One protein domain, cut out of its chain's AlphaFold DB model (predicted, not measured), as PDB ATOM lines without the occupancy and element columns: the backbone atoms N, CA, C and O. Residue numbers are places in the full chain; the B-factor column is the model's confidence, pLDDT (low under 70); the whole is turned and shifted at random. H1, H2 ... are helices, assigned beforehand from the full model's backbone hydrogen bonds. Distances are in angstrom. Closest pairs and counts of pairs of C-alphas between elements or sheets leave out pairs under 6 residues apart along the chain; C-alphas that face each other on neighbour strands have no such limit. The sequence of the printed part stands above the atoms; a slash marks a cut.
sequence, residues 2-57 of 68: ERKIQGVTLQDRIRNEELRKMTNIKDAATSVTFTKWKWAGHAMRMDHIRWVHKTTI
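AT A GLANCE: This is residues 2 to 57 of the 68 residues of an uncharacterized protein of Blattella germanica (UniProt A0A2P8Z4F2). One long helix, H3, makes the shaft of an extended, dumbbell-like rod, with a small head at each end. The head before it is a loop, residues 6 to 15, with the short helices H1 and H2 at its two ends; the head after it is the short helix H4, folded back on the end of H3 by a turn of the chain. The printed part has 56 residues with four named helices, in the order H1, H2, H3, H4, and no named strand; its class is all helix. It is extended, with a radius of gyration of the C-alphas of 19.1 A, and its C-alphas span 57 by 15 by 13 A.

IN THESE COORDINATES: The longest helix, H3, holds residues 28 to 44 and measures 24.3 A from first to last C-alpha. It begins at C-alpha 28, at (-1.289, 7.565, -15.007), and ends at C-alpha 44, at (12.251, 7.670, -35.130). Before it along the chain comes H2, residues 16 to 22, 9.8 A long, and before that H1, residues 2 to 5, 4.9 A long, with C-alpha 2 at (-2.998, 6.645, -3.186). After H3 comes H4, residues 51 to 56, 8.3 A long, ending at C-alpha 56, at (6.772, 1.423, -36.980).

HOW THE PARTS SIT: H3 touches H4 with residues 43 to 44 alone, and the closest C-alphas of the two helices are those of Ala 43 and His 53, 6.0 A apart. Their lines stand at a steep tilt of 61 degrees, and they run opposite ways. Residues 26 to 39, of which 28 to 39 belong to H3, stand free. H2 and H3 are apart, though they follow each other in the chain, and H1 and H3 are apart too. H1 and H2 only just touch, with 3 pairs of C-alphas within 8 A; the closest C-alphas are those of Glu 2 and Leu 19, 7.2 A apart. H4 is apart from both H1 and H2. In H2, H3 and H4 every O i to N i+4 pair is within hydrogen-bond range; H1 is too short for such a pair, and its one O i to N i+3 pair is within range.

THE WHOLE: The two C-alphas farthest apart are those of Gln 11 and Ile 49, at 57.7 A, while the first and last printed C-alphas, of Glu 2 and Ile 57, are 38.2 A apart. The printed part has no cut. The link from H2 to H3, of 5 residues, is tight; those from H1 to H2, of 10 residues, and from H3 to H4, of 6 residues, are short. The mean pLDDT of the printed part is 87.8, and residues 48 to 49, in the link from H3 to H4, are under 70.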
ATOM      1  N   GLU A   2      -3.237   5.429  -3.987       88.50
ATOM      2  CA  GLU A   2      -2.998   6.645  -3.186       88.50
ATOM      3  C   GLU A   2      -3.591   6.642  -1.784       88.50
ATOM      4  O   GLU A   2      -2.888   6.979  -0.844       88.50
ATOM      5  N   ARG A   3      -4.835   6.179  -1.621       90.19
ATOM      6  CA  ARG A   3      -5.441   6.021  -0.291       90.19
ATOM      7  C   ARG A   3      -4.575   5.190   0.654       90.19
ATOM      8  O   ARG A   3      -4.330   5.610   1.772       90.19
ATOM      9  N   LYS A   4      -4.047   4.056   0.179       89.38
ATOM     10  CA  LYS A   4      -3.144   3.213   0.976       89.38
ATOM     11  C   LYS A   4      -1.811   3.905   1.264       89.38
ATOM     12  O   LYS A   4      -1.315   3.769   2.370       89.38
ATOM     13  N   ILE A   5      -1.257   4.645   0.300       88.69
ATOM     14  CA  ILE A   5      -0.011   5.413   0.485       88.69
ATOM     15  C   ILE A   5      -0.195   6.498   1.558       88.69
ATOM     16  O   ILE A   5       0.702   6.720   2.358       88.69
ATOM     17  N   GLN A   6      -1.363   7.142   1.588       87.69
ATOM     18  CA  GLN A   6      -1.703   8.211   2.533       87.69
ATOM     19  C   GLN A   6      -2.335   7.704   3.841       87.69
ATOM     20  O   GLN A   6      -2.713   8.509   4.681       87.69
ATOM     21  N   GLY A   7      -2.507   6.388   4.012       91.00
ATOM     22  CA  GLY A   7      -3.183   5.818   5.184       91.00
ATOM     23  C   GLY A   7      -4.675   6.171   5.308       91.00
ATOM     24  O   GLY A   7      -5.256   5.979   6.368       91.00
ATOM     25  N   VAL A   8      -5.306   6.664   4.238       91.88
ATOM     26  CA  VAL A   8      -6.708   7.106   4.219       91.88
ATOM     27  C   VAL A   8      -7.640   5.930   3.935       91.88
ATOM     28  O   VAL A   8      -7.445   5.156   2.992       91.88
ATOM     29  N   THR A   9      -8.712   5.836   4.709       92.12
ATOM     30  CA  THR A   9      -9.766   4.829   4.576       92.12
ATOM     31  C   THR A   9     -10.980   5.381   3.814       92.12
ATOM     32  O   THR A   9     -11.001   6.519   3.338       92.12
ATOM     33  N   LEU A  10     -12.012   4.555   3.618       89.81
ATOM     34  CA  LEU A  10     -13.279   5.016   3.034       89.81
ATOM     35  C   LEU A  10     -14.125   5.821   4.035       89.81
ATOM     36  O   LEU A  10     -14.946   6.635   3.614       89.81
ATOM     37  N   GLN A  11     -13.915   5.618   5.339       94.12
ATOM     38  CA  GLN A  11     -14.668   6.294   6.399       94.12
ATOM     39  C   GLN A  11     -14.330   7.783   6.495       94.12
ATOM     40  O   GLN A  11     -15.204   8.578   6.824       94.12
ATOM     41  N   ASP A  12     -13.116   8.163   6.097       91.94
ATOM     42  CA  ASP A  12     -12.663   9.557   6.076       91.94
ATOM     43  C   ASP A  12     -13.417  10.412   5.045       91.94
ATOM     44  O   ASP A  12     -13.314  11.634   5.051       91.94
ATOM     45  N   ARG A  13     -14.171   9.781   4.124       92.44
ATOM     46  CA  ARG A  13     -15.007  10.437   3.095       92.44
ATOM     47  C   ARG A  13     -14.281  11.500   2.252       92.44
ATOM     48  O   ARG A  13     -14.922  12.303   1.575       92.44
ATOM     49  N   ILE A  14     -12.948  11.466   2.219       92.38
ATOM     50  CA  ILE A  14     -12.124  12.368   1.407       92.38
ATOM     51  C   ILE A  14     -12.381  12.075  -0.072       92.38
ATOM     52  O   ILE A  14     -12.374  10.914  -0.491       92.38
ATOM     53  N   ARG A  15     -12.602  13.116  -0.876       91.75
ATOM     54  CA  ARG A  15     -12.818  12.987  -2.324       91.75
ATOM     55  C   ARG A  15     -11.526  12.591  -3.041       91.75
ATOM     56  O   ARG A  15     -10.429  12.933  -2.614       91.75
ATOM     57  N   ASN A  16     -11.650  11.900  -4.173       88.38
ATOM     58  CA  ASN A  16     -10.477  11.500  -4.958       88.38
ATOM     59  C   ASN A  16      -9.713  12.701  -5.536       88.38
ATOM     60  O   ASN A  16      -8.497  12.624  -5.666       88.38
ATOM     61  N   GLU A  17     -10.403  13.801  -5.842       88.19
ATOM     62  CA  GLU A  17      -9.780  15.056  -6.283       88.19
ATOM     63  C   GLU A  17      -8.883  15.657  -5.197       88.19
ATOM     64  O   GLU A  17      -7.759  16.056  -5.481       88.19
ATOM     65  N   GLU A  18      -9.345  15.657  -3.945       90.00
ATOM     66  CA  GLU A  18      -8.560  16.126  -2.797       90.00
ATOM     67  C   GLU A  18      -7.339  15.232  -2.562       90.00
ATOM     68  O   GLU A  18      -6.228  15.732  -2.408       90.00
ATOM     69  N   LEU A  19      -7.500  13.907  -2.658       88.94
ATOM     70  CA  LEU A  19      -6.368  12.975  -2.594       88.94
ATOM     71  C   LEU A  19      -5.342  13.242  -3.700       88.94
ATOM     72  O   LEU A  19      -4.153  13.309  -3.412       88.94
ATOM     73  N   ARG A  20      -5.794  13.476  -4.937       87.44
ATOM     74  CA  ARG A  20      -4.936  13.837  -6.078       87.44
ATOM     75  C   ARG A  20      -4.210  15.167  -5.883       87.44
ATOM     76  O   ARG A  20      -3.103  15.303  -6.379       87.44
ATOM     77  N   LYS A  21      -4.803  16.143  -5.187       86.25
ATOM     78  CA  LYS A  21      -4.120  17.403  -4.839       86.25
ATOM     79  C   LYS A  21      -3.071  17.194  -3.747       86.25
ATOM     80  O   LYS A  21      -1.992  17.769  -3.826       86.25
ATOM     81  N   MET A  22      -3.385  16.379  -2.738       85.62
ATOM     82  CA  MET A  22      -2.465  16.075  -1.637       85.62
ATOM     83  C   MET A  22      -1.270  15.252  -2.108       85.62
ATOM     84  O   MET A  22      -0.139  15.464  -1.672       85.62
ATOM     85  N   THR A  23      -1.508  14.289  -2.995       79.81
ATOM     86  CA  THR A  23      -0.450  13.452  -3.537       79.81
ATOM     87  C   THR A  23       0.055  14.064  -4.833       79.81
ATOM     88  O   THR A  23      -0.656  14.051  -5.828       79.81
ATOM     89  N   ASN A  24       1.307  14.520  -4.874       79.56
ATOM     90  CA  ASN A  24       1.956  14.989  -6.109       79.56
ATOM     91  C   ASN A  24       2.284  13.832  -7.087       79.56
ATOM     92  O   ASN A  24       3.330  13.797  -7.736       79.56
ATOM     93  N   ILE A  25       1.423  12.814  -7.131       84.31
ATOM     94  CA  ILE A  25       1.555  11.648  -7.988       84.31
ATOM     95  C   ILE A  25       1.025  12.030  -9.359       84.31
ATOM     96  O   ILE A  25      -0.114  12.463  -9.524       84.31
ATOM     97  N   LYS A  26       1.884  11.860 -10.361       84.81
ATOM     98  CA  LYS A  26       1.541  12.158 -11.743       84.81
ATOM     99  C   LYS A  26       0.427  11.230 -12.209       84.81
ATOM    100  O   LYS A  26       0.497  10.016 -12.016       84.81
ATOM    101  N   ASP A  27      -0.568  11.807 -12.871       86.81
ATOM    102  CA  ASP A  27      -1.657  11.038 -13.453       86.81
ATOM    103  C   ASP A  27      -1.127   9.932 -14.390       86.81
ATOM    104  O   ASP A  27      -0.171  10.117 -15.159       86.81
ATOM    105  N   ALA A  28      -1.742   8.753 -14.297       89.00
ATOM    106  CA  ALA A  28      -1.289   7.565 -15.007       89.00
ATOM    107  C   ALA A  28      -1.474   7.717 -16.521       89.00
ATOM    108  O   ALA A  28      -0.557   7.396 -17.277       89.00
ATOM    109  N   ALA A  29      -2.608   8.263 -16.973       90.62
ATOM    110  CA  ALA A  29      -2.868   8.471 -18.397       90.62
ATOM    111  C   ALA A  29      -1.875   9.480 -18.996       90.62
ATOM    112  O   ALA A  29      -1.317   9.260 -20.076       90.62
ATOM    113  N   THR A  30      -1.569  10.537 -18.246       93.19
ATOM    114  CA  THR A  30      -0.543  11.523 -18.606       93.19
ATOM    115  C   THR A  30       0.840  10.875 -18.719       93.19
ATOM    116  O   THR A  30       1.582  11.122 -19.674       93.19
ATOM    117  N   SER A  31       1.193  10.001 -17.774       94.06
ATOM    118  CA  SER A  31       2.482   9.297 -17.752       94.06
ATOM    119  C   SER A  31       2.623   8.296 -18.902       94.06
ATOM    120  O   SER A  31       3.674   8.242 -19.548       94.06
ATOM    121  N   VAL A  32       1.558   7.548 -19.206       96.50
ATOM    122  CA  VAL A  32       1.492   6.634 -20.357       96.50
ATOM    123  C   VAL A  32       1.659   7.411 -21.658       96.50
ATOM    124  O   VAL A  32       2.486   7.042 -22.489       96.50
ATOM    125  N   THR A  33       0.938   8.521 -21.812       97.00
ATOM    126  CA  THR A  33       1.000   9.359 -23.016       97.00
ATOM    127  C   THR A  33       2.404   9.912 -23.233       97.00
ATOM    128  O   THR A  33       2.970   9.765 -24.316       97.00
ATOM    129  N   PHE A  34       3.014  10.478 -22.188       96.88
ATOM    130  CA  PHE A  34       4.382  10.989 -22.257       96.88
ATOM    131  C   PHE A  34       5.388   9.894 -22.634       96.88
ATOM    132  O   PHE A  34       6.223  10.086 -23.518       96.88
ATOM    133  N   THR A  35       5.295   8.728 -21.996       96.69
ATOM    134  CA  THR A  35       6.217   7.612 -22.240       96.69
ATOM    135  C   THR A  35       6.062   7.059 -23.654       96.69
ATOM    136  O   THR A  35       7.064   6.811 -24.324       96.69
ATOM    137  N   LYS A  36       4.822   6.941 -24.143       95.12
ATOM    138  CA  LYS A  36       4.518   6.518 -25.513       95.12
ATOM    139  C   LYS A  36       5.183   7.439 -26.535       95.12
ATOM    140  O   LYS A  36       5.875   6.953 -27.428       95.12
ATOM    141  N   TRP A  37       5.041   8.756 -26.382       96.12
ATOM    142  CA  TRP A  37       5.659   9.722 -27.296       96.12
ATOM    143  C   TRP A  37       7.182   9.770 -27.175       96.12
ATOM    144  O   TRP A  37       7.874   9.862 -28.188       96.12
ATOM    145  N   LYS A  38       7.725   9.632 -25.961       96.50
ATOM    146  CA  LYS A  38       9.175   9.526 -25.747       96.50
ATOM    147  C   LYS A  38       9.758   8.307 -26.465       96.50
ATOM    148  O   LYS A  38      10.809   8.415 -27.096       96.50
ATOM    149  N   TRP A  39       9.073   7.167 -26.393       93.50
ATOM    150  CA  TRP A  39       9.463   5.963 -27.120       93.50
ATOM    151  C   TRP A  39       9.335   6.151 -28.634       93.50
ATOM    152  O   TRP A  39      10.277   5.835 -29.351       93.50
ATOM    153  N   ALA A  40       8.240   6.746 -29.120       90.69
ATOM    154  CA  ALA A  40       8.063   7.033 -30.543       90.69
ATOM    155  C   ALA A  40       9.203   7.913 -31.091       90.69
ATOM    156  O   ALA A  40       9.842   7.559 -32.077       90.69
ATOM    157  N   GLY A  41       9.549   9.001 -30.396       91.38
ATOM    158  CA  GLY A  41      10.673   9.859 -30.782       91.38
ATOM    159  C   GLY A  41      12.046   9.187 -30.649       91.38
ATOM    160  O   GLY A  41      13.005   9.590 -31.306       91.38
ATOM    161  N   HIS A  42      12.183   8.167 -29.798       90.38
ATOM    162  CA  HIS A  42      13.379   7.326 -29.773       90.38
ATOM    163  C   HIS A  42      13.426   6.386 -30.981       90.38
ATOM    164  O   HIS A  42      14.463   6.321 -31.636       90.38
ATOM    165  N   ALA A  43      12.311   5.731 -31.313       87.06
ATOM    166  CA  ALA A  43      12.182   4.857 -32.475       87.06
ATOM    167  C   ALA A  43      12.466   5.599 -33.792       87.06
ATOM    168  O   ALA A  43      13.201   5.083 -34.625       87.06
ATOM    169  N   MET A  44      11.982   6.837 -33.946       85.88
ATOM    170  CA  MET A  44      12.251   7.670 -35.130       85.88
ATOM    171  C   MET A  44      13.731   8.039 -35.306       85.88
ATOM    172  O   MET A  44      14.161   8.311 -36.419       85.88
ATOM    173  N   ARG A  45      14.520   8.065 -34.223       88.12
ATOM    174  CA  ARG A  45      15.973   8.325 -34.265       88.12
ATOM    175  C   ARG A  45      16.806   7.050 -34.360       88.12
ATOM    176  O   ARG A  45      18.031   7.136 -34.425       88.12
ATOM    177  N   MET A  46      16.182   5.874 -34.283       84.12
ATOM    178  CA  MET A  46      16.897   4.620 -34.477       84.12
ATOM    179  C   MET A  46      17.281   4.459 -35.945       84.12
ATOM    180  O   MET A  46      16.540   4.853 -36.836       84.12
ATOM    181  N   ASP A  47      18.426   3.823 -36.180       79.75
ATOM    182  CA  ASP A  47      18.865   3.482 -37.525       79.75
ATOM    183  C   ASP A  47      17.845   2.580 -38.255       79.75
ATOM    184  O   ASP A  47      17.235   1.678 -37.665       79.75
ATOM    185  N   HIS A  48      17.694   2.827 -39.555       68.38
ATOM    186  CA  HIS A  48      16.709   2.230 -40.459       68.38
ATOM    187  C   HIS A  48      16.875   0.713 -40.638       68.38
ATOM    188  O   HIS A  48      15.946   0.028 -41.081       68.38
ATOM    189  N   ILE A  49      18.021   0.149 -40.250       68.25
ATOM    190  CA  ILE A  49      18.271  -1.293 -40.313       68.25
ATOM    191  C   ILE A  49      17.507  -2.045 -39.205       68.25
ATOM    192  O   ILE A  49      17.205  -3.233 -39.358       68.25
ATOM    193  N   ARG A  50      17.119  -1.377 -38.108       76.44
ATOM    194  CA  ARG A  50      16.459  -2.028 -36.964       76.44
ATOM    195  C   ARG A  50      14.979  -2.312 -37.232       76.44
ATOM    196  O   ARG A  50      14.239  -1.471 -37.737       76.44
ATOM    197  N   TRP A  51      14.526  -3.492 -36.804       82.19
ATOM    198  CA  TRP A  51      13.143  -3.962 -36.967       82.19
ATOM    199  C   TRP A  51      12.098  -2.968 -36.445       82.19
ATOM    200  O   TRP A  51      11.066  -2.799 -37.087       82.19
ATOM    201  N   VAL A  52      12.386  -2.278 -35.332       82.88
ATOM    202  CA  VAL A  52      11.505  -1.262 -34.733       82.88
ATOM    203  C   VAL A  52      11.195  -0.159 -35.741       82.88
ATOM    204  O   VAL A  52      10.032   0.147 -35.971       82.88
ATOM    205  N   HIS A  53      12.218   0.394 -36.394       81.00
ATOM    206  CA  HIS A  53      12.047   1.430 -37.412       81.00
ATOM    207  C   HIS A  53      11.237   0.892 -38.599       81.00
ATOM    208  O   HIS A  53      10.237   1.494 -38.980       81.00
ATOM    209  N   LYS A  54      11.608  -0.285 -39.127       80.44
ATOM    210  CA  LYS A  54      10.941  -0.912 -40.285       80.44
ATOM    211  C   LYS A  54       9.459  -1.228 -40.067       80.44
ATOM    212  O   LYS A  54       8.682  -1.159 -41.006       80.44
ATOM    213  N   THR A  55       9.079  -1.623 -38.855       82.94
ATOM    214  CA  THR A  55       7.687  -1.975 -38.521       82.94
ATOM    215  C   THR A  55       6.851  -0.777 -38.087       82.94
ATOM    216  O   THR A  55       5.630  -0.825 -38.202       82.94
ATOM    217  N   THR A  56       7.483   0.282 -37.576       82.38
ATOM    218  CA  THR A  56       6.772   1.423 -36.980       82.38
ATOM    219  C   THR A  56       6.606   2.584 -37.952       82.38
ATOM    220  O   THR A  56       5.613   3.304 -37.880       82.38
ATOM    221  N   ILE A  57       7.571   2.797 -38.848       78.69
ATOM    222  CA  ILE A  57       7.495   3.881 -39.825       78.69
ATOM    223  C   ILE A  57       6.671   3.422 -41.016       78.69
ATOM    224  O   ILE A  57       6.892   2.356 -41.583       78.69
TER     225      ILE A  57